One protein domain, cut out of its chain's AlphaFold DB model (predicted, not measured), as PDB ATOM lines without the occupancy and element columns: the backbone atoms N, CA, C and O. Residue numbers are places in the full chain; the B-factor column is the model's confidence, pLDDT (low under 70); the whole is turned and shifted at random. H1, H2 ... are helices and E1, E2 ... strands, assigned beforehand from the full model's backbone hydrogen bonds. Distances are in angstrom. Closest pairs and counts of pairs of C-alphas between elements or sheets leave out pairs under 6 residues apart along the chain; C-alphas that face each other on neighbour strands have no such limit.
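This is residues 278 to 447 of the 667 residues of the protein "Matrix metalloproteinase-14" of Culex quinquefasciatus (UniProt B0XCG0). The domain is a small propeller of three small sheets standing as blades round a middle, with the fourth place taken by the loops and short helices H4 and H5 of residues 411 to 447. The first strand of each blade, E1, E4 and E7, lies at the middle, and the later strands of each blade step outward from it; the short helices H1, H2 and H3 graze the blades, one each. The printed part has 170 residues, with ten named strands and five named helices in the order E1 E2 E3 H1 E4 E5 E6 H2 E7 E8 E9 E10 H3 H4 H5; the sheets run E1 - E2 - E3, E4 - E5 - E6 and E7 - E8 - E9 - E10, all antiparallel. The class is mixed, helices and strands, though just 77 of the 170 residues are in named elements. The whole is compact, with a radius of gyration of the C-alphas of 15.3 A, and rounded, with spans of 40 by 40 by 29 A.

E1 is residues 285 to 288, beginning at C-alpha 285 at (24.086, 43.703, 41.233). E2 is residues 294 to 298, 13.6 A long, and E3 residues 301 to 304. H1 is residues 315 to 318. E4 is residues 328 to 331, E5 residues 336 to 341, 16.7 A long, and E6 residues 344 to 349, 17.3 A long. H2 is residues 361 to 364. E7 is residues 374 to 377, with C-alpha 374 at (23.039, 49.479, 44.930), and E8 is residues 383 to 387, 13.3 A long. E9, residues 390 to 395, is 16.3 A long, and E10, residues 400 to 406, is 18.0 A long. H3, residues 407 to 410, follows E10 with no residue between. H4 is residues 422 to 428 and H5 residues 439 to 445, each 9.9 A long; H5 ends at C-alpha 445 at (33.839, 61.935, 41.294).

Each sheet is a meander, each strand the antiparallel neighbour of the one before. E1 and E2 form a hairpin, with N 297 and O 285 2.8 A apart; in the hairpin of E2 and E3, N 303 and O 296 are 2.8 A apart. H1 only grazes this sheet; the closest C-alphas of E3 and H1, those of Tyr 301 and Ile 315, are 5.0 A apart. The closest C-alphas of E1 and E4, those of Ala 285 and Ala 328, are 4.8 A apart. In the hairpin of E4 and E5, N 338 and O 330 are 2.8 A apart, and in that of E5 and E6, N 346 and O 339 are 2.7 A apart. H2 only grazes this second sheet; the C-alphas of Lys 344 and Ile 361, the closest of E6 and H2, are 5.1 A apart. The closest C-alphas of E4 and E7, those of Ala 328 and Ala 374, are 4.8 A apart. In the third sheet, only just strongly twisted with C-alphas up to 4.0 A off its best plane, N 386 and O 374 of E7 and E8 are 2.8 A apart, N 392 and O 385 of E8 and E9 2.8 A, and N 402 and O 393 of E9 and E10 2.7 A. H3 only grazes this sheet. H4 only grazes the sheet E1 E2 E3, and is only just on it, with 5 pairs of C-alphas within 10 A. H4 and H5 are close but not clearly touching, at a steep tilt of 65 degrees, the same way; their closest C-alphas, those of Gln 426 and Thr 441, are 6.9 A apart. In H4 and H5 every O i to N i+4 pair is within hydrogen-bond range; H1, H2 and H3 are too short for such a pair.

The two C-alphas farthest apart, those of Pro 357 and Gly 430, are 43.8 A apart. The printed part has no cut. The links E6 to H2 and H3 to H4 are long, with 11 residues each. The mean pLDDT of the printed part is 78.4, and 41 residues are under 70: residues 355 to 358, residue 379, residues 408 to 424, residues 426 to 431 and residues 434 to 446.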
ATOM      1  N   CYS A 278      27.643  39.655  27.320       75.62
ATOM      2  CA  CYS A 278      27.374  40.763  26.387       75.62
ATOM      3  C   CYS A 278      25.943  40.798  25.810       75.62
ATOM      4  O   CYS A 278      25.604  41.721  25.076       75.62
ATOM      5  N   SER A 279      25.118  39.780  26.077       79.31
ATOM      6  CA  SER A 279      23.704  39.741  25.673       79.31
ATOM      7  C   SER A 279      22.741  40.134  26.796       79.31
ATOM      8  O   SER A 279      21.532  40.220  26.558       79.31
ATOM      9  N   LEU A 280      23.261  40.360  28.007       74.56
ATOM     10  CA  LEU A 280      22.484  40.843  29.138       74.56
ATOM     11  C   LEU A 280      21.989  42.263  28.858       74.56
ATOM     12  O   LEU A 280      22.720  43.098  28.329       74.56
ATOM     13  N   ARG A 281      20.726  42.522  29.196       73.50
ATOM     14  CA  ARG A 281      20.119  43.856  29.080       73.50
ATOM     15  C   ARG A 281      20.186  44.642  30.382       73.50
ATOM     16  O   ARG A 281      20.177  45.862  30.337       73.50
ATOM     17  N   GLU A 282      20.239  43.924  31.497       72.88
ATOM     18  CA  GLU A 282      20.219  44.442  32.860       72.88
ATOM     19  C   GLU A 282      21.148  43.572  33.715       72.88
ATOM     20  O   GLU A 282      21.345  42.382  33.428       72.88
ATOM     21  N   ILE A 283      21.738  44.192  34.733       83.50
ATOM     22  CA  ILE A 283      22.566  43.557  35.757       83.50
ATOM     23  C   ILE A 283      21.897  43.891  37.086       83.50
ATOM     24  O   ILE A 283      21.625  45.059  37.338       83.50
ATOM     25  N   ASP A 284      21.637  42.883  37.915       85.88
ATOM     26  CA  ASP A 284      20.910  43.085  39.170       85.88
ATOM     27  C   ASP A 284      21.821  43.633  40.276       85.88
ATOM     28  O   ASP A 284      21.387  44.383  41.135       85.88
ATOM     29  N   ALA A 285      23.092  43.221  40.283       90.12
ATOM     30  CA  ALA A 285      24.086  43.703  41.233       90.12
ATOM     31  C   ALA A 285      25.503  43.456  40.709       90.12
ATOM     32  O   ALA A 285      25.758  42.507  39.962       90.12
ATOM     33  N   VAL A 286      26.458  44.259  41.177       88.12
ATOM     34  CA  VAL A 286      27.891  43.997  41.010       88.12
ATOM     35  C   VAL A 286      28.583  44.222  42.341       88.12
ATOM     36  O   VAL A 286      28.256  45.169  43.050       88.12
ATOM     37  N   PHE A 287      29.548  43.371  42.679       85.81
ATOM     38  CA  PHE A 287      30.476  43.679  43.760       85.81
ATOM     39  C   PHE A 287      31.874  43.145  43.475       85.81
ATOM     40  O   PHE A 287      32.068  42.237  42.666       85.81
ATOM     41  N   GLU A 288      32.843  43.710  44.183       83.00
ATOM     42  CA  GLU A 288      34.232  43.284  44.153       83.00
ATOM     43  C   GLU A 288      34.596  42.562  45.458       83.00
ATOM     44  O   GLU A 288      34.232  43.017  46.546       83.00
ATOM     45  N   ASP A 289      35.287  41.425  45.367       85.31
ATOM     46  CA  ASP A 289      35.831  40.749  46.545       85.31
ATOM     47  C   ASP A 289      37.176  41.343  47.002       85.31
ATOM     48  O   ASP A 289      37.829  42.114  46.305       85.31
ATOM     49  N   VAL A 290      37.627  40.960  48.197       83.44
ATOM     50  CA  VAL A 290      38.890  41.414  48.803       83.44
ATOM     51  C   VAL A 290      40.135  41.018  48.004       83.44
ATOM     52  O   VAL A 290      41.226  41.496  48.311       83.44
ATOM     53  N   PHE A 291      40.001  40.138  47.008       82.62
ATOM     54  CA  PHE A 291      41.079  39.746  46.101       82.62
ATOM     55  C   PHE A 291      41.044  40.525  44.779       82.62
ATOM     56  O   PHE A 291      41.875  40.268  43.909       82.62
ATOM     57  N   GLY A 292      40.117  41.475  44.626       76.50
ATOM     58  CA  GLY A 292      39.971  42.304  43.434       76.50
ATOM     59  C   GLY A 292      39.179  41.650  42.303       76.50
ATOM     60  O   GLY A 292      39.171  42.189  41.198       76.50
ATOM     61  N   LYS A 293      38.524  40.502  42.537       84.94
ATOM     62  CA  LYS A 293      37.640  39.898  41.530       84.94
ATOM     63  C   LYS A 293      36.290  40.592  41.533       84.94
ATOM     64  O   LYS A 293      35.701  40.798  42.593       84.94
ATOM     65  N   ILE A 294      35.777  40.882  40.343       85.81
ATOM     66  CA  ILE A 294      34.495  41.562  40.159       85.81
ATOM     67  C   ILE A 294      33.458  40.532  39.720       85.81
ATOM     68  O   ILE A 294      33.643  39.861  38.707       85.81
ATOM     69  N   TYR A 295      32.350  40.426  40.453       90.19
ATOM     70  CA  TYR A 295      31.232  39.556  40.094       90.19
ATOM     71  C   TYR A 295      30.011  40.385  39.729       90.19
ATOM     72  O   TYR A 295      29.547  41.178  40.547       90.19
ATOM     73  N   ALA A 296      29.469  40.160  38.534       90.12
ATOM     74  CA  ALA A 296      28.173  40.690  38.121       90.12
ATOM     75  C   ALA A 296      27.088  39.619  38.252       90.12
ATOM     76  O   ALA A 296      27.351  38.444  37.999       90.12
ATOM     77  N   PHE A 297      25.876  40.020  38.621       91.38
ATOM     78  CA  PHE A 297      24.729  39.145  38.862       91.38
ATOM     79  C   PHE A 297      23.596  39.485  37.896       91.38
ATOM     80  O   PHE A 297      23.317  40.656  37.669       91.38
ATOM     81  N   ALA A 298      22.960  38.469  37.313       87.44
ATOM     82  CA  ALA A 298      21.791  38.636  36.454       87.44
ATOM     83  C   ALA A 298      20.873  37.405  36.529       87.44
ATOM     84  O   ALA A 298      21.234  36.294  36.115       87.44
ATOM     85  N   GLY A 299      19.662  37.601  37.044       85.00
ATOM     86  CA  GLY A 299      18.705  36.547  37.340       85.00
ATOM     87  C   GLY A 299      19.297  35.502  38.287       85.00
ATOM     88  O   GLY A 299      19.736  35.805  39.391       85.00
ATOM     89  N   ASP A 300      19.309  34.242  37.861       84.69
ATOM     90  CA  ASP A 300      19.860  33.132  38.651       84.69
ATOM     91  C   ASP A 300      21.381  32.932  38.452       84.69
ATOM     92  O   ASP A 300      21.943  31.966  38.979       84.69
ATOM     93  N   TYR A 301      22.055  33.813  37.699       88.38
ATOM     94  CA  TYR A 301      23.454  33.649  37.293       88.38
ATOM     95  C   TYR A 301      24.370  34.760  37.812       88.38
ATOM     96  O   TYR A 301      23.940  35.890  38.029       88.38
ATOM     97  N   PHE A 302      25.650  34.435  37.968       91.81
ATOM     98  CA  PHE A 302      26.737  35.379  38.171       91.81
ATOM     99  C   PHE A 302      27.841  35.169  37.127       91.81
ATOM    100  O   PHE A 302      27.963  34.091  36.545       91.81
ATOM    101  N   TYR A 303      28.652  36.203  36.927       90.31
ATOM    102  CA  TYR A 303      29.725  36.277  35.939       90.31
ATOM    103  C   TYR A 303      30.985  36.816  36.623       90.31
ATOM    104  O   TYR A 303      30.914  37.863  37.268       90.31
ATOM    105  N   ASP A 304      32.117  36.112  36.519       89.94
ATOM    106  CA  ASP A 304      33.424  36.600  36.999       89.94
ATOM    107  C   ASP A 304      34.034  37.504  35.923       89.94
ATOM    108  O   ASP A 304      34.579  37.029  34.932       89.94
ATOM    109  N   LEU A 305      33.918  38.819  36.098       83.88
ATOM    110  CA  LEU A 305      34.387  39.806  35.121       83.88
ATOM    111  C   LEU A 305      35.914  39.959  35.091       83.88
ATOM    112  O   LEU A 305      36.430  40.818  34.376       83.88
ATOM    113  N   SER A 306      36.642  39.157  35.868       77.62
ATOM    114  CA  SER A 306      38.094  39.041  35.732       77.62
ATOM    115  C   SER A 306      38.488  38.251  34.474       77.62
ATOM    116  O   SER A 306      39.639  38.342  34.048       77.62
ATOM    117  N   ASP A 307      37.555  37.493  33.889       74.19
ATOM    118  CA  ASP A 307      37.764  36.692  32.682       74.19
ATOM    119  C   ASP A 307      37.437  37.498  31.407       74.19
ATOM    120  O   ASP A 307      36.507  38.305  31.390       74.19
ATOM    121  N   GLU A 308      38.187  37.278  30.316       71.12
ATOM    122  CA  GLU A 308      37.987  38.005  29.043       71.12
ATOM    123  C   GLU A 308      36.630  37.703  28.374       71.12
ATOM    124  O   GLU A 308      36.045  38.590  27.753       71.12
ATOM    125  N   ASP A 309      36.126  36.471  28.506       75.75
ATOM    126  CA  ASP A 309      34.791  36.047  28.055       75.75
ATOM    127  C   ASP A 309      34.074  35.354  29.225       75.75
ATOM    128  O   ASP A 309      34.194  34.137  29.398       75.75
ATOM    129  N   PRO A 310      33.403  36.122  30.100       83.50
ATOM    130  CA  PRO A 310      32.884  35.589  31.347       83.50
ATOM    131  C   PRO A 310      31.686  34.666  31.099       83.50
ATOM    132  O   PRO A 310      30.628  35.079  30.608       83.50
ATOM    133  N   GLU A 311      31.839  33.403  31.492       84.94
ATOM    134  CA  GLU A 311      30.772  32.408  31.433       84.94
ATOM    135  C   GLU A 311      29.821  32.541  32.626       84.94
ATOM    136  O   GLU A 311      30.238  32.674  33.780       84.94
ATOM    137  N   GLY A 312      28.519  32.469  32.349       86.12
ATOM    138  CA  GLY A 312      27.504  32.547  33.389       86.12
ATOM    139  C   GLY A 312      27.436  31.266  34.217       86.12
ATOM    140  O   GLY A 312      27.206  30.173  33.696       86.12
ATOM    141  N   GLN A 313      27.579  31.415  35.528       86.88
ATOM    142  CA  GLN A 313      27.482  30.339  36.509       86.88
ATOM    143  C   GLN A 313      26.279  30.577  37.412       86.88
ATOM    144  O   GLN A 313      25.913  31.715  37.673       86.88
ATOM    145  N   LEU A 314      25.634  29.522  37.906       80.75
ATOM    146  CA  LEU A 314      24.508  29.694  38.829       80.75
ATOM    147  C   LEU A 314      24.985  30.354  40.120       80.75
ATOM    148  O   LEU A 314      25.943  29.883  40.720       80.75
ATOM    149  N   ILE A 315      24.269  31.361  40.613       86.44
ATOM    150  CA  ILE A 315      24.570  32.013  41.902       86.44
ATOM    151  C   ILE A 315      24.741  30.974  43.008       86.44
ATOM    152  O   ILE A 315      25.707  30.989  43.768       86.44
ATOM    153  N   SER A 316      23.837  30.005  43.022       74.31
ATOM    154  CA  SER A 316      23.792  28.924  43.988       74.31
ATOM    155  C   SER A 316      24.960  27.932  43.905       74.31
ATOM    156  O   SER A 316      25.107  27.136  44.825       74.31
ATOM    157  N   SER A 317      25.784  27.941  42.844       75.25
ATOM    158  CA  SER A 317      27.008  27.123  42.799       75.25
ATOM    159  C   SER A 317      28.106  27.695  43.698       75.25
ATOM    160  O   SER A 317      28.870  26.939  44.295       75.25
ATOM    161  N   LYS A 318      28.170  29.027  43.827       84.19
ATOM    162  CA  LYS A 318      29.202  29.731  44.598       84.19
ATOM    163  C   LYS A 318      28.701  30.302  45.916       84.19
ATOM    164  O   LYS A 318      29.442  30.277  46.901       84.19
ATOM    165  N   TRP A 319      27.454  30.757  45.952       85.00
ATOM    166  CA  TRP A 319      26.745  31.195  47.152       85.00
ATOM    167  C   TRP A 319      25.494  30.337  47.346       85.00
ATOM    168  O   TRP A 319      24.376  30.785  47.081       85.00
ATOM    169  N   PRO A 320      25.665  29.077  47.783       74.31
ATOM    170  CA  PRO A 320      24.545  28.190  48.039       74.31
ATOM    171  C   PRO A 320      23.533  28.844  49.001       74.31
ATOM    172  O   PRO A 320      23.911  29.396  50.037       74.31
ATOM    173  N   GLY A 321      22.245  28.800  48.643       73.69
ATOM    174  CA  GLY A 321      21.144  29.407  49.398       73.69
ATOM    175  C   GLY A 321      20.907  30.901  49.142       73.69
ATOM    176  O   GLY A 321      19.949  31.461  49.667       73.69
ATOM    177  N   LEU A 322      21.739  31.577  48.345       83.06
ATOM    178  CA  LEU A 322      21.434  32.938  47.910       83.06
ATOM    179  C   LEU A 322      20.374  32.889  46.789       83.06
ATOM    180  O   LEU A 322      20.590  32.182  45.799       83.06
ATOM    181  N   PRO A 323      19.228  33.592  46.910       79.31
ATOM    182  CA  PRO A 323      18.251  33.644  45.828       79.31
ATOM    183  C   PRO A 323      18.823  34.379  44.609       79.31
ATOM    184  O   PRO A 323      19.687  35.240  44.746       79.31
ATOM    185  N   GLY A 324      18.310  34.064  43.419       83.38
ATOM    186  CA  GLY A 324      18.580  34.859  42.222       83.38
ATOM    187  C   GLY A 324      17.885  36.221  42.249       83.38
ATOM    188  O   GLY A 324      16.962  36.450  43.039       83.38
ATOM    189  N   GLY A 325      18.318  37.112  41.360       84.19
ATOM    190  CA  GLY A 325      17.781  38.459  41.214       84.19
ATOM    191  C   GLY A 325      18.045  39.324  42.437       84.19
ATOM    192  O   GLY A 325      17.123  39.990  42.886       84.19
ATOM    193  N   ILE A 326      19.223  39.222  43.056       91.25
ATOM    194  CA  ILE A 326      19.599  40.052  44.211       91.25
ATOM    195  C   ILE A 326      19.594  41.536  43.841       91.25
ATOM    196  O   ILE A 326      19.924  41.864  42.717       91.25
ATOM    197  N   ASP A 327      19.253  42.420  44.775       90.75
ATOM    198  CA  ASP A 327      19.122  43.852  44.471       90.75
ATOM    199  C   ASP A 327      20.454  44.605  44.628       90.75
ATOM    200  O   ASP A 327      20.691  45.598  43.967       90.75
ATOM    201  N   ALA A 328      21.340  44.156  45.523       91.88
ATOM    202  CA  ALA A 328      22.662  44.759  45.698       91.88
ATOM    203  C   ALA A 328      23.626  43.796  46.394       91.88
ATOM    204  O   ALA A 328      23.207  42.858  47.084       91.88
ATOM    205  N   ALA A 329      24.929  44.045  46.279       92.88
ATOM    206  CA  ALA A 329      25.947  43.267  46.972       92.88
ATOM    207  C   ALA A 329      27.174  44.111  47.322       92.88
ATOM    208  O   ALA A 329      27.530  45.025  46.590       92.88
ATOM    209  N   PHE A 330      27.854  43.772  48.416       90.12
ATOM    210  CA  PHE A 330      29.197  44.276  48.710       90.12
ATOM    211  C   PHE A 330      29.988  43.276  49.564       90.12
ATOM    212  O   PHE A 330      29.420  42.353  50.155       90.12
ATOM    213  N   GLN A 331      31.307  43.453  49.660       88.31
ATOM    214  CA  GLN A 331      32.148  42.695  50.584       88.31
ATOM    215  C   GLN A 331      32.928  43.642  51.497       88.31
ATOM    216  O   GLN A 331      33.545  44.596  51.039       88.31
ATOM    217  N   PHE A 332      32.907  43.377  52.804       82.38
ATOM    218  CA  PHE A 332      33.753  44.097  53.755       82.38
ATOM    219  C   PHE A 332      35.204  43.613  53.674       82.38
ATOM    220  O   PHE A 332      35.457  42.434  53.424       82.38
ATOM    221  N   GLY A 333      36.155  44.474  54.056       74.44
ATOM    222  CA  GLY A 333      37.587  44.137  54.127       74.44
ATOM    223  C   GLY A 333      37.944  42.938  55.025       74.44
ATOM    224  O   GLY A 333      39.034  42.388  54.925       74.44
ATOM    225  N   ASN A 334      37.020  42.468  55.871       79.31
ATOM    226  CA  ASN A 334      37.171  41.234  56.652       79.31
ATOM    227  C   ASN A 334      36.832  39.943  55.867       79.31
ATOM    228  O   ASN A 334      36.794  38.862  56.462       79.31
ATOM    229  N   GLY A 335      36.541  40.049  54.565       81.56
ATOM    230  CA  GLY A 335      36.200  38.933  53.680       81.56
ATOM    231  C   GLY A 335      34.755  38.436  53.797       81.56
ATOM    232  O   GLY A 335      34.446  37.349  53.304       81.56
ATOM    233  N   ARG A 336      33.863  39.182  54.467       87.88
ATOM    234  CA  ARG A 336      32.432  38.848  54.532       87.88
ATOM    235  C   ARG A 336      31.641  39.553  53.441       87.88
ATOM    236  O   ARG A 336      31.641  40.781  53.387       87.88
ATOM    237  N   SER A 337      30.936  38.778  52.623       90.88
ATOM    238  CA  SER A 337      30.022  39.279  51.591       90.88
ATOM    239  C   SER A 337      28.621  39.481  52.145       90.88
ATOM    240  O   SER A 337      28.148  38.691  52.965       90.88
ATOM    241  N   TYR A 338      27.956  40.524  51.671       91.56
ATOM    242  CA  TYR A 338      26.602  40.910  52.031       91.56
ATOM    243  C   TYR A 338      25.808  41.079  50.745       91.56
ATOM    244  O   TYR A 338      26.224  41.818  49.860       91.56
ATOM    245  N   PHE A 339      24.676  40.394  50.653       92.25
ATOM    246  CA  PHE A 339      23.778  40.430  49.503       92.25
ATOM    247  C   PHE A 339      22.403  40.889  49.961       92.25
ATOM    248  O   PHE A 339      21.916  40.410  50.981       92.25
ATOM    249  N   PHE A 340      21.768  41.787  49.224       92.12
ATOM    250  CA  PHE A 340      20.489  42.391  49.577       92.12
ATOM    251  C   PHE A 340      19.399  41.862  48.654       92.12
ATOM    252  O   PHE A 340      19.615  41.697  47.456       92.12
ATOM    253  N   LYS A 341      18.233  41.553  49.223       88.69
ATOM    254  CA  LYS A 341      17.029  41.221  48.459       88.69
ATOM    255  C   LYS A 341      15.800  41.621  49.254       88.69
ATOM    256  O   LYS A 341      15.564  41.092  50.344       88.69
ATOM    257  N   GLY A 342      14.980  42.490  48.692       86.56
ATOM    258  CA  GLY A 342      13.772  42.945  49.345       86.56
ATOM    259  C   GLY A 342      14.087  43.780  50.589       86.56
ATOM    260  O   GLY A 342      14.901  44.701  50.596       86.56
ATOM    261  N   ASP A 343      13.477  43.395  51.704       84.31
ATOM    262  CA  ASP A 343      13.730  43.928  53.044       84.31
ATOM    263  C   ASP A 343      14.811  43.153  53.825       84.31
ATOM    264  O   ASP A 343      15.001  43.382  55.027       84.31
ATOM    265  N   LYS A 344      15.532  42.236  53.168       85.94
ATOM    266  CA  LYS A 344      16.483  41.312  53.799       85.94
ATOM    267  C   LYS A 344      17.892  41.441  53.255       85.94
ATOM    268  O   LYS A 344      18.119  41.929  52.151       85.94
ATOM    269  N   TYR A 345      18.831  40.917  54.035       89.12
ATOM    270  CA  TYR A 345      20.196  40.700  53.590       89.12
ATOM    271  C   TYR A 345      20.709  39.307  53.978       89.12
ATOM    272  O   TYR A 345      20.331  38.739  55.005       89.12
ATOM    273  N   TYR A 346      21.615  38.773  53.169       87.62
ATOM    274  CA  TYR A 346      22.311  37.507  53.367       87.62
ATOM    275  C   TYR A 346      23.785  37.804  53.596       87.62
ATOM    276  O   TYR A 346      24.367  38.629  52.896       87.62
ATOM    277  N   ARG A 347      24.397  37.139  54.576       87.75
ATOM    278  CA  ARG A 347      25.809  37.325  54.916       87.75
ATOM    279  C   ARG A 347      26.570  36.034  54.670       87.75
ATOM    280  O   ARG A 347      26.125  34.977  55.103       87.75
ATOM    281  N   PHE A 348      27.719  36.131  54.019       86.75
ATOM    282  CA  PHE A 348      28.569  35.000  53.672       86.75
ATOM    283  C   PHE A 348      30.002  35.223  54.144       86.75
ATOM    284  O   PHE A 348      30.514  36.339  54.100       86.75
ATOM    285  N   LYS A 349      30.671  34.142  54.545       83.12
ATOM    286  CA  LYS A 349      32.124  34.076  54.724       83.12
ATOM    287  C   LYS A 349      32.679  33.104  53.684       83.12
ATOM    288  O   LYS A 349      32.511  31.890  53.811       83.12
ATOM    289  N   GLY A 350      33.296  33.635  52.628       82.44
ATOM    290  CA  GLY A 350      33.557  32.854  51.413       82.44
ATOM    291  C   GLY A 350      32.242  32.369  50.790       82.44
ATOM    292  O   GLY A 350      31.330  33.164  50.586       82.44
ATOM    293  N   SER A 351      32.118  31.064  50.545       77.88
ATOM    294  CA  SER A 351      30.890  30.431  50.026       77.88
ATOM    295  C   SER A 351      29.909  29.981  51.111       77.88
ATOM    296  O   SER A 351      28.852  29.433  50.810       77.88
ATOM    297  N   ARG A 352      30.242  30.185  52.390       75.62
ATOM    298  CA  ARG A 352      29.419  29.727  53.508       75.62
ATOM    299  C   ARG A 352      28.478  30.828  53.984       75.62
ATOM    300  O   ARG A 352      28.950  31.867  54.442       75.62
ATOM    301  N   MET A 353      27.173  30.575  53.945       78.81
ATOM    302  CA  MET A 353      26.173  31.473  54.526       78.81
ATOM    303  C   MET A 353      26.266  31.471  56.066       78.81
ATOM    304  O   MET A 353      26.359  30.411  56.684       78.81
ATOM    305  N   GLU A 354      26.255  32.650  56.694       74.19
ATOM    306  CA  GLU A 354      26.225  32.822  58.156       74.19
ATOM    307  C   GLU A 354      24.789  33.116  58.636       74.19
ATOM    308  O   GLU A 354      24.242  34.206  58.401       74.19
ATOM    309  N   ARG A 355      24.181  32.177  59.374       59.81
ATOM    310  CA  ARG A 355      22.803  32.318  59.863       59.81
ATOM    311  C   ARG A 355      22.701  33.330  61.010       59.81
ATOM    312  O   ARG A 355      23.563  33.417  61.877       59.81
ATOM    313  N   ALA A 356      21.620  34.106  60.998       53.94
ATOM    314  CA  ALA A 356      21.031  34.755  62.167       53.94
ATOM    315  C   ALA A 356      19.513  34.830  61.922       53.94
ATOM    316  O   ALA A 356      19.111  35.092  60.784       53.94
ATOM    317  N   PRO A 357      18.652  34.574  62.920       48.12
ATOM    318  CA  PRO A 357      17.213  34.579  62.698       48.12
ATOM    319  C   PRO A 357      16.746  35.982  62.292       48.12
ATOM    320  O   PRO A 357      16.851  36.931  63.063       48.12
ATOM    321  N   LEU A 358      16.226  36.078  61.063       51.12
ATOM    322  CA  LEU A 358      15.690  37.287  60.427       51.12
ATOM    323  C   LEU A 358      16.711  38.433  60.293       51.12
ATOM    324  O   LEU A 358      16.630  39.455  60.977       51.12
ATOM    325  N   ARG A 359      17.634  38.293  59.332       72.94
ATOM    326  CA  ARG A 359      18.488  39.384  58.836       72.94
ATOM    327  C   ARG A 359      17.680  40.356  57.969       72.94
ATOM    328  O   ARG A 359      17.782  40.360  56.746       72.94
ATOM    329  N   THR A 360      16.845  41.173  58.606       83.44
ATOM    330  CA  THR A 360      16.228  42.316  57.925       83.44
ATOM    331  C   THR A 360      17.234  43.450  57.810       83.44
ATOM    332  O   THR A 360      18.070  43.646  58.700       83.44
ATOM    333  N   ILE A 361      17.145  44.219  56.728       88.06
ATOM    334  CA  ILE A 361      17.990  45.399  56.517       88.06
ATOM    335  C   ILE A 361      17.831  46.361  57.696       88.06
ATOM    336  O   ILE A 361      18.824  46.771  58.277       88.06
ATOM    337  N   ALA A 362      16.598  46.597  58.156       85.00
ATOM    338  CA  ALA A 362      16.317  47.476  59.291       85.00
ATOM    339  C   ALA A 362      17.033  47.078  60.600       85.00
ATOM    340  O   ALA A 362      17.341  47.945  61.411       85.00
ATOM    341  N   LYS A 363      17.304  45.783  60.823       82.31
ATOM    342  CA  LYS A 363      18.022  45.305  62.018       82.31
ATOM    343  C   LYS A 363      19.533  45.286  61.832       82.31
ATOM    344  O   LYS A 363      20.259  45.612  62.764       82.31
ATOM    345  N   GLY A 364      20.005  44.857  60.661       82.19
ATOM    346  CA  GLY A 364      21.441  44.792  60.365       82.19
ATOM    347  C   GLY A 364      22.062  46.159  60.095       82.19
ATOM    348  O   GLY A 364      23.210  46.391  60.455       82.19
ATOM    349  N   PHE A 365      21.274  47.048  59.498       87.81
ATOM    350  CA  PHE A 365      21.649  48.385  59.066       87.81
ATOM    351  C   PHE A 365      20.541  49.383  59.452       87.81
ATOM    352  O   PHE A 365      19.794  49.851  58.589       87.81
ATOM    353  N   PRO A 366      20.367  49.695  60.753       87.50
ATOM    354  CA  PRO A 366      19.327  50.616  61.206       87.50
ATOM    355  C   PRO A 366      19.280  51.925  60.410       87.50
ATOM    356  O   PRO A 366      20.259  52.666  60.356       87.50
ATOM    357  N   GLY A 367      18.122  52.210  59.811       85.06
ATOM    358  CA  GLY A 367      17.878  53.400  58.990       85.06
ATOM    359  C   GLY A 367      18.141  53.233  57.487       85.06
ATOM    360  O   GLY A 367      17.829  54.156  56.740       85.06
ATOM    361  N   PHE A 368      18.668  52.093  57.026       90.19
ATOM    362  CA  PHE A 368      18.707  51.785  55.594       90.19
ATOM    363  C   PHE A 368      17.311  51.476  55.037       90.19
ATOM    364  O   PHE A 368      16.509  50.827  55.721       90.19
ATOM    365  N   PRO A 369      17.015  51.904  53.795       89.12
ATOM    366  CA  PRO A 369      15.769  51.550  53.135       89.12
ATOM    367  C   PRO A 369      15.763  50.065  52.737       89.12
ATOM    368  O   PRO A 369      16.804  49.441  52.550       89.12
ATOM    369  N   SER A 370      14.570  49.488  52.590       88.75
ATOM    370  CA  SER A 370      14.388  48.211  51.888       88.75
ATOM    371  C   SER A 370      14.427  48.411  50.373       88.75
ATOM    372  O   SER A 370      14.149  49.519  49.903       88.75
ATOM    373  N   ASN A 371      14.685  47.342  49.613       86.12
ATOM    374  CA  ASN A 371      14.813  47.356  48.150       86.12
ATOM    375  C   ASN A 371      15.833  48.421  47.714       86.12
ATOM    376  O   ASN A 371      15.457  49.434  47.127       86.12
ATOM    377  N   VAL A 372      17.077  48.255  48.157       90.88
ATOM    378  CA  VAL A 372      18.201  49.100  47.732       90.88
ATOM    379  C   VAL A 372      18.598  48.718  46.314       90.88
ATOM    380  O   VAL A 372      18.630  47.530  46.021       90.88
ATOM    381  N   ASP A 373      18.917  49.700  45.480       86.38
ATOM    382  CA  ASP A 373      19.303  49.478  44.080       86.38
ATOM    383  C   ASP A 373      20.804  49.183  43.963       86.38
ATOM    384  O   ASP A 373      21.240  48.405  43.130       86.38
ATOM    385  N   ALA A 374      21.617  49.773  44.843       87.94
ATOM    386  CA  ALA A 374      23.039  49.479  44.930       87.94
ATOM    387  C   ALA A 374      23.567  49.724  46.344       87.94
ATOM    388  O   ALA A 374      23.021  50.523  47.111       87.94
ATOM    389  N   VAL A 375      24.663  49.051  46.695       89.62
ATOM    390  CA  VAL A 375      25.372  49.260  47.959       89.62
ATOM    391  C   VAL A 375      26.872  49.282  47.700       89.62
ATOM    392  O   VAL A 375      27.385  48.477  46.930       89.62
ATOM    393  N   MET A 376      27.581  50.179  48.373       83.81
ATOM    394  CA  MET A 376      29.042  50.244  48.360       83.81
ATOM    395  C   MET A 376      29.585  50.519  49.763       83.81
ATOM    396  O   MET A 376      28.863  51.012  50.629       83.81
ATOM    397  N   VAL A 377      30.865  50.229  49.971       82.38
ATOM    398  CA  VAL A 377      31.583  50.491  51.222       82.38
ATOM    399  C   VAL A 377      32.782  51.393  50.942       82.38
ATOM    400  O   VAL A 377      33.438  51.243  49.909       82.38
ATOM    401  N   ASP A 378      33.047  52.347  51.829       73.75
ATOM    402  CA  ASP A 378      34.235  53.196  51.758       73.75
ATOM    403  C   ASP A 378      35.396  52.669  52.620       73.75
ATOM    404  O   ASP A 378      35.386  51.535  53.106       73.75
ATOM    405  N   GLY A 379      36.447  53.479  52.751       67.12
ATOM    406  CA  GLY A 379      37.705  53.085  53.390       67.12
ATOM    407  C   GLY A 379      37.641  53.115  54.902       67.12
ATOM    408  O   GLY A 379      38.369  52.375  55.564       67.12
ATOM    409  N   ASP A 380      36.732  53.931  55.423       72.50
ATOM    410  CA  ASP A 380      36.445  54.065  56.843       72.50
ATOM    411  C   ASP A 380      35.476  52.960  57.308       72.50
ATOM    412  O   ASP A 380      35.295  52.723  58.505       72.50
ATOM    413  N   GLY A 381      34.917  52.203  56.356       76.94
ATOM    414  CA  GLY A 381      33.955  51.135  56.592       76.94
ATOM    415  C   GLY A 381      32.513  51.633  56.639       76.94
ATOM    416  O   GLY A 381      31.621  50.856  57.001       76.94
ATOM    417  N   ASP A 382      32.278  52.891  56.265       84.12
ATOM    418  CA  ASP A 382      30.947  53.435  56.081       84.12
ATOM    419  C   ASP A 382      30.317  52.839  54.818       84.12
ATOM    420  O   ASP A 382      30.981  52.523  53.828       84.12
ATOM    421  N   ILE A 383      29.001  52.647  54.860       89.06
ATOM    422  CA  ILE A 383      28.260  51.960  53.802       89.06
ATOM    423  C   ILE A 383      27.289  52.945  53.170       89.06
ATOM    424  O   ILE A 383      26.498  53.575  53.871       89.06
ATOM    425  N   TYR A 384      27.293  53.030  51.849       88.19
ATOM    426  CA  TYR A 384      26.368  53.856  51.087       88.19
ATOM    427  C   TYR A 384      25.358  52.940  50.407       88.19
ATOM    428  O   TYR A 384      25.743  52.049  49.654       88.19
ATOM    429  N   ALA A 385      24.077  53.151  50.689       90.69
ATOM    430  CA  ALA A 385      22.976  52.479  50.012       90.69
ATOM    431  C   ALA A 385      22.256  53.470  49.101       90.69
ATOM    432  O   ALA A 385      21.878  54.550  49.558       90.69
ATOM    433  N   PHE A 386      22.050  53.091  47.846       88.12
ATOM    434  CA  PHE A 386      21.386  53.894  46.825       88.12
ATOM    435  C   PHE A 386      19.974  53.379  46.588       88.12
ATOM    436  O   PHE A 386      19.738  52.167  46.610       88.12
ATOM    437  N   LYS A 387      19.037  54.303  46.387       88.31
ATOM    438  CA  LYS A 387      17.673  53.984  45.985       88.31
ATOM    439  C   LYS A 387      17.062  55.150  45.213       88.31
ATOM    440  O   LYS A 387      16.865  56.226  45.777       88.31
ATOM    441  N   GLY A 388      16.733  54.932  43.944       81.81
ATOM    442  CA  GLY A 388      16.348  55.996  43.022       81.81
ATOM    443  C   GLY A 388      17.430  57.075  42.953       81.81
ATOM    444  O   GLY A 388      18.610  56.760  42.834       81.81
ATOM    445  N   SER A 389      17.030  58.339  43.096       76.25
ATOM    446  CA  SER A 389      17.929  59.500  43.083       76.25
ATOM    447  C   SER A 389      18.526  59.847  44.456       76.25
ATOM    448  O   SER A 389      19.154  60.898  44.608       76.25
ATOM    449  N   GLU A 390      18.329  58.999  45.470       85.06
ATOM    450  CA  GLU A 390      18.743  59.244  46.854       85.06
ATOM    451  C   GLU A 390      19.752  58.198  47.354       85.06
ATOM    452  O   GLU A 390      19.787  57.051  46.901       85.06
ATOM    453  N   TYR A 391      20.552  58.579  48.351       87.56
ATOM    454  CA  TYR A 391      21.422  57.670  49.087       87.56
ATOM    455  C   TYR A 391      21.332  57.846  50.609       87.56
ATOM    456  O   TYR A 391      20.976  58.905  51.140       87.56
ATOM    457  N   TRP A 392      21.701  56.782  51.321       91.69
ATOM    458  CA  TRP A 392      21.812  56.713  52.774       91.69
ATOM    459  C   TRP A 392      23.230  56.308  53.156       91.69
ATOM    460  O   TRP A 392      23.752  55.321  52.649       91.69
ATOM    461  N   LEU A 393      23.824  57.043  54.095       89.00
ATOM    462  CA  LEU A 393      25.146  56.762  54.653       89.00
ATOM    463  C   LEU A 393      25.006  56.046  55.995       89.00
ATOM    464  O   LEU A 393      24.650  56.674  56.991       89.00
ATOM    465  N   TYR A 394      25.292  54.752  56.050       88.62
ATOM    466  CA  TYR A 394      25.451  54.024  57.303       88.62
ATOM    467  C   TYR A 394      26.847  54.255  57.856       88.62
ATOM    468  O   TYR A 394      27.821  53.697  57.357       88.62
ATOM    469  N   SER A 395      26.912  55.065  58.910       83.62
ATOM    470  CA  SER A 395      28.163  55.338  59.606       83.62
ATOM    471  C   SER A 395      28.535  54.151  60.493       83.62
ATOM    472  O   SER A 395      27.752  53.754  61.367       83.62
ATOM    473  N   ALA A 396      29.734  53.605  60.298       77.44
ATOM    474  CA  ALA A 396      30.294  52.532  61.109       77.44
ATOM    475  C   ALA A 396      30.431  52.948  62.584       77.44
ATOM    476  O   ALA A 396      30.157  52.144  63.483       77.44
ATOM    477  N   ASP A 397      30.753  54.221  62.828       78.06
ATOM    478  CA  ASP A 397      30.877  54.810  64.164       78.06
ATOM    479  C   ASP A 397      29.525  54.953  64.868       78.06
ATOM    480  O   ASP A 397      29.360  54.554  66.025       78.06
ATOM    481  N   LEU A 398      28.528  55.510  64.173       79.81
ATOM    482  CA  LEU A 398      27.206  55.754  64.755       79.81
ATOM    483  C   LEU A 398      26.308  54.511  64.748       79.81
ATOM    484  O   LEU A 398      25.268  54.516  65.410       79.81
ATOM    485  N   LYS A 399      26.683  53.472  63.990       83.69
ATOM    486  CA  LYS A 399      25.908  52.241  63.762       83.69
ATOM    487  C   LYS A 399      24.467  52.505  63.315       83.69
ATOM    488  O   LYS A 399      23.530  51.828  63.743       83.69
ATOM    489  N   ARG A 400      24.285  53.528  62.480       85.50
ATOM    490  CA  ARG A 400      22.994  53.907  61.894       85.50
ATOM    491  C   ARG A 400      23.182  54.678  60.596       85.50
ATOM    492  O   ARG A 400      24.211  55.323  60.394       85.50
ATOM    493  N   ALA A 401      22.141  54.671  59.776       87.75
ATOM    494  CA  ALA A 401      22.074  55.452  58.557       87.75
ATOM    495  C   ALA A 401      21.765  56.937  58.806       87.75
ATOM    496  O   ALA A 401      20.999  57.299  59.703       87.75
ATOM    497  N   ILE A 402      22.344  57.786  57.961       87.88
ATOM    498  CA  ILE A 402      22.100  59.218  57.830       87.88
ATOM    499  C   ILE A 402      21.609  59.455  56.397       87.88
ATOM    500  O   ILE A 402      22.301  59.101  55.445       87.88
ATOM    501  N   GLY A 403      20.431  60.052  56.240       85.69
ATOM    502  CA  GLY A 403      19.805  60.292  54.938       85.69
ATOM    503  C   GLY A 403      18.274  60.367  55.033       85.69
ATOM    504  O   GLY A 403      17.750  60.357  56.154       85.69
ATOM    505  N   PRO A 404      17.561  60.420  53.892       87.81
ATOM    506  CA  PRO A 404      18.113  60.428  52.530       87.81
ATOM    507  C   PRO A 404      18.915  61.695  52.206       87.81
ATOM    508  O   PRO A 404      18.754  62.734  52.851       87.81
ATOM    509  N   ARG A 405      19.804  61.591  51.219       81.50
ATOM    510  CA  ARG A 405      20.521  62.701  50.577       81.50
ATOM    511  C   ARG A 405      20.476  62.496  49.066       81.50
ATOM    512  O   ARG A 405      20.572  61.357  48.626       81.50
ATOM    513  N   ASP A 406      20.405  63.566  48.279       73.81
ATOM    514  CA  ASP A 406      20.454  63.445  46.816       73.81
ATOM    515  C   ASP A 406      21.808  62.911  46.346       73.81
ATOM    516  O   ASP A 406      22.848  63.380  46.821       73.81
ATOM    517  N   ILE A 407      21.796  61.967  45.399       70.94
ATOM    518  CA  ILE A 407      23.007  61.381  44.791       70.94
ATOM    519  C   ILE A 407      23.861  62.459  44.104       70.94
ATOM    520  O   ILE A 407      25.088  62.369  44.126       70.94
ATOM    521  N   GLU A 408      23.242  63.544  43.628       60.91
ATOM    522  CA  GLU A 408      23.941  64.723  43.098       60.91
ATOM    523  C   GLU A 408      24.942  65.324  44.103       60.91
ATOM    524  O   GLU A 408      25.994  65.823  43.707       60.91
ATOM    525  N   ASN A 409      24.690  65.202  45.416       62.12
ATOM    526  CA  ASN A 409      25.628  65.655  46.451       62.12
ATOM    527  C   ASN A 409      26.942  64.852  46.468       62.12
ATOM    528  O   ASN A 409      27.899  65.267  47.120       62.12
ATOM    529  N   MET A 410      26.983  63.691  45.808       61.94
ATOM    530  CA  MET A 410      28.191  62.881  45.628       61.94
ATOM    531  C   MET A 410      28.914  63.192  44.312       61.94
ATOM    532  O   MET A 410      29.942  62.578  44.052       61.94
ATOM    533  N   GLY A 411      28.389  64.094  43.471       52.34
ATOM    534  CA  GLY A 411      28.904  64.333  42.116       52.34
ATOM    535  C   GLY A 411      28.588  63.219  41.115       52.34
ATOM    536  O   GLY A 411      29.020  63.271  39.967       52.34
ATOM    537  N   ILE A 412      27.823  62.212  41.541       54.12
ATOM    538  CA  ILE A 412      27.343  61.101  40.720       54.12
ATOM    539  C   ILE A 412      26.018  61.567  40.109       54.12
ATOM    540  O   ILE A 412      25.129  61.986  40.843       54.12
ATOM    541  N   VAL A 413      25.885  61.570  38.777       50.59
ATOM    542  CA  VAL A 413      24.685  62.135  38.123       50.59
ATOM    543  C   VAL A 413      24.002  61.234  37.074       50.59
ATOM    544  O   VAL A 413      23.642  61.708  35.997       50.59
ATOM    545  N   PRO A 414      23.778  59.935  37.332       52.19
ATOM    546  CA  PRO A 414      22.598  59.261  36.818       52.19
ATOM    547  C   PRO A 414      21.380  59.542  37.726       52.19
ATOM    548  O   PRO A 414      21.523  59.799  38.920       52.19
ATOM    549  N   GLU A 415      20.165  59.469  37.170       53.25
ATOM    550  CA  GLU A 415      18.913  59.577  37.950       53.25
ATOM    551  C   GLU A 415      18.718  58.390  38.926       53.25
ATOM    552  O   GLU A 415      17.893  58.479  39.834       53.25
ATOM    553  N   TYR A 416      19.475  57.294  38.748       55.41
ATOM    554  CA  TYR A 416      19.487  56.079  39.576       55.41
ATOM    555  C   TYR A 416      20.802  55.288  39.406       55.41
ATOM    556  O   TYR A 416      21.530  55.495  38.437       55.41
ATOM    557  N   VAL A 417      21.130  54.385  40.340       64.31
ATOM    558  CA  VAL A 417      22.372  53.583  40.327       64.31
ATOM    559  C   VAL A 417      22.036  52.094  40.399       64.31
ATOM    560  O   VAL A 417      21.584  51.638  41.441       64.31
ATOM    561  N   ASP A 418      22.321  51.343  39.330       56.22
ATOM    562  CA  ASP A 418      22.103  49.883  39.281       56.22
ATOM    563  C   ASP A 418      23.211  49.085  39.994       56.22
ATOM    564  O   ASP A 418      22.981  48.023  40.559       56.22
ATOM    565  N   ALA A 419      24.459  49.565  39.942       58.72
ATOM    566  CA  ALA A 419      25.595  48.932  40.610       58.72
ATOM    567  C   ALA A 419      26.795  49.885  40.714       58.72
ATOM    568  O   ALA A 419      26.959  50.791  39.896       58.72
ATOM    569  N   VAL A 420      27.681  49.647  41.687       66.56
ATOM    570  CA  VAL A 420      28.888  50.460  41.905       66.56
ATOM    571  C   VAL A 420      30.148  49.600  41.810       66.56
ATOM    572  O   VAL A 420      30.293  48.617  42.531       66.56
ATOM    573  N   VAL A 421      31.097  50.002  40.954       66.12
ATOM    574  CA  VAL A 421      32.427  49.374  40.828       66.12
ATOM    575  C   VAL A 421      33.515  50.447  40.858       66.12
ATOM    576  O   VAL A 421      33.751  51.142  39.869       66.12
ATOM    577  N   LEU A 422      34.203  50.571  41.995       66.31
ATOM    578  CA  LEU A 422      35.136  51.674  42.235       66.31
ATOM    579  C   LEU A 422      36.510  51.500  41.595       66.31
ATOM    580  O   LEU A 422      37.005  52.468  41.029       66.31
ATOM    581  N   ARG A 423      37.131  50.309  41.616       66.56
ATOM    582  CA  ARG A 423      38.479  50.158  41.027       66.56
ATOM    583  C   ARG A 423      38.511  50.477  39.547       66.56
ATOM    584  O   ARG A 423      39.477  51.065  39.079       66.56
ATOM    585  N   ASN A 424      37.456  50.129  38.809       64.00
ATOM    586  CA  ASN A 424      37.379  50.481  37.398       64.00
ATOM    587  C   ASN A 424      37.319  52.003  37.216       64.00
ATOM    588  O   ASN A 424      38.074  52.531  36.407       64.00
ATOM    589  N   TYR A 425      36.497  52.700  38.011       70.50
ATOM    590  CA  TYR A 425      36.458  54.163  38.015       70.50
ATOM    591  C   TYR A 425      37.821  54.768  38.379       70.50
ATOM    592  O   TYR A 425      38.315  55.658  37.691       70.50
ATOM    593  N   GLN A 426      38.460  54.265  39.435       67.69
ATOM    594  CA  GLN A 426      39.764  54.736  39.894       67.69
ATOM    595  C   GLN A 426      40.834  54.544  38.817       67.69
ATOM    596  O   GLN A 426      41.496  55.504  38.431       67.69
ATOM    597  N   ARG A 427      40.912  53.343  38.233       68.81
ATOM    598  CA  ARG A 427      41.796  53.027  37.106       68.81
ATOM    599  C   ARG A 427      41.595  53.993  35.946       68.81
ATOM    600  O   ARG A 427      42.569  54.512  35.408       68.81
ATOM    601  N   THR A 428      40.343  54.225  35.539       58.28
ATOM    602  CA  THR A 428      40.035  55.084  34.385       58.28
ATOM    603  C   THR A 428      40.331  56.559  34.630       58.28
ATOM    604  O   THR A 428      40.525  57.295  33.667       58.28
ATOM    605  N   ASN A 429      40.407  56.977  35.893       64.25
ATOM    606  CA  ASN A 429      40.677  58.357  36.286       64.25
ATOM    607  C   ASN A 429      42.081  58.548  36.888       64.25
ATOM    608  O   ASN A 429      42.364  59.592  37.463       64.25
ATOM    609  N   GLY A 430      42.975  57.562  36.741       64.69
ATOM    610  CA  GLY A 430      44.367  57.670  37.191       64.69
ATOM    611  C   GLY A 430      44.544  57.692  38.713       64.69
ATOM    612  O   GLY A 430      45.590  58.120  39.194       64.69
ATOM    613  N   LEU A 431      43.539  57.231  39.457       68.75
ATOM    614  CA  LEU A 431      43.575  57.089  40.908       68.75
ATOM    615  C   LEU A 431      44.167  55.733  41.316       68.75
ATOM    616  O   LEU A 431      44.072  54.763  40.554       68.75
ATOM    617  N   PRO A 432      44.723  55.620  42.535       71.38
ATOM    618  CA  PRO A 432      45.041  54.326  43.122       71.38
ATOM    619  C   PRO A 432      43.806  53.416  43.106       71.38
ATOM    620  O   PRO A 432      42.755  53.768  43.632       71.38
ATOM    621  N   GLU A 433      43.921  52.236  42.494       74.25
ATOM    622  CA  GLU A 433      42.834  51.254  42.405       74.25
ATOM    623  C   GLU A 433      42.620  50.580  43.765       74.25
ATOM    624  O   GLU A 433      42.945  49.408  43.931       74.25
ATOM    625  N   THR A 434      42.142  51.310  44.771       66.25
ATOM    626  CA  THR A 434      41.939  50.821  46.144       66.25
ATOM    627  C   THR A 434      40.648  50.020  46.294       66.25
ATOM    628  O   THR A 434      40.565  49.171  47.182       66.25
ATOM    629  N   GLY A 435      39.668  50.243  45.412       61.28
ATOM    630  CA  GLY A 435      38.319  49.668  45.500       61.28
ATOM    631  C   GLY A 435      37.482  50.292  46.609       61.28
ATOM    632  O   GLY A 435      36.464  49.740  47.007       61.28
ATOM    633  N   ILE A 436      37.938  51.436  47.106       63.28
ATOM    634  CA  ILE A 436      37.463  52.118  48.297       63.28
ATOM    635  C   ILE A 436      37.098  53.554  47.907       63.28
ATOM    636  O   ILE A 436      37.862  54.207  47.202       63.28
ATOM    637  N   LEU A 437      35.950  54.064  48.365       67.56
ATOM    638  CA  LEU A 437      35.552  55.462  48.143       67.56
ATOM    639  C   LEU A 437      36.301  56.389  49.115       67.56
ATOM    640  O   LEU A 437      35.720  56.950  50.038       67.56
ATOM    641  N   ASP A 438      37.614  56.499  48.938       62.62
ATOM    642  CA  ASP A 438      38.462  57.406  49.714       62.62
ATOM    643  C   ASP A 438      38.221  58.884  49.350       62.62
ATOM    644  O   ASP A 438      37.534  59.210  48.379       62.62
ATOM    645  N   ASP A 439      38.770  59.801  50.152       67.69
ATOM    646  CA  ASP A 439      38.618  61.251  49.954       67.69
ATOM    647  C   ASP A 439      39.061  61.719  48.566       67.69
ATOM    648  O   ASP A 439      38.423  62.593  47.974       67.69
ATOM    649  N   GLU A 440      40.128  61.123  48.035       67.62
ATOM    650  CA  GLU A 440      40.642  61.434  46.705       67.62
ATOM    651  C   GLU A 440      39.637  61.003  45.627       67.62
ATOM    652  O   GLU A 440      39.269  61.796  44.760       67.62
ATOM    653  N   THR A 441      39.092  59.791  45.740       69.62
ATOM    654  CA  THR A 441      38.050  59.282  44.843       69.62
ATOM    655  C   THR A 441      36.771  60.115  44.935       69.62
ATOM    656  O   THR A 441      36.212  60.478  43.900       69.62
ATOM    657  N   ARG A 442      36.327  60.489  46.146       66.50
ATOM    658  CA  ARG A 442      35.167  61.379  46.357       66.50
ATOM    659  C   ARG A 442      35.365  62.732  45.686       66.50
ATOM    660  O   ARG A 442      34.462  63.222  45.011       66.50
ATOM    661  N   PHE A 443      36.544  63.327  45.854       68.56
ATOM    662  CA  PHE A 443      36.874  64.608  45.242       68.56
ATOM    663  C   PHE A 443      36.805  64.535  43.715       68.56
ATOM    664  O   PHE A 443      36.207  65.416  43.097       68.56
ATOM    665  N   VAL A 444      37.375  63.478  43.127       68.38
ATOM    666  CA  VAL A 444      37.454  63.268  41.676       68.38
ATOM    667  C   VAL A 444      36.095  62.937  41.054       68.38
ATOM    668  O   VAL A 444      35.792  63.458  39.988       68.38
ATOM    669  N   ILE A 445      35.242  62.146  41.715       68.75
ATOM    670  CA  ILE A 445      33.839  61.935  41.294       68.75
ATOM    671  C   ILE A 445      33.057  63.257  41.276       68.75
ATOM    672  O   ILE A 445      32.226  63.481  40.403       68.75
ATOM    673  N   GLY A 446      33.359  64.160  42.210       65.81
ATOM    674  CA  GLY A 446      32.763  65.491  42.276       65.81
ATOM    675  C   GLY A 446      33.216  66.477  41.198       65.81
ATOM    676  O   GLY A 446      32.605  67.541  41.088       65.81
ATOM    677  N   GLN A 447      34.272  66.179  40.433       70.81
ATOM    678  CA  GLN A 447      34.825  67.129  39.467       70.81
ATOM    679  C   GLN A 447      34.071  67.120  38.129       70.81
ATOM    680  O   GLN A 447      33.616  66.071  37.674       70.81
TER     681      GLN A 447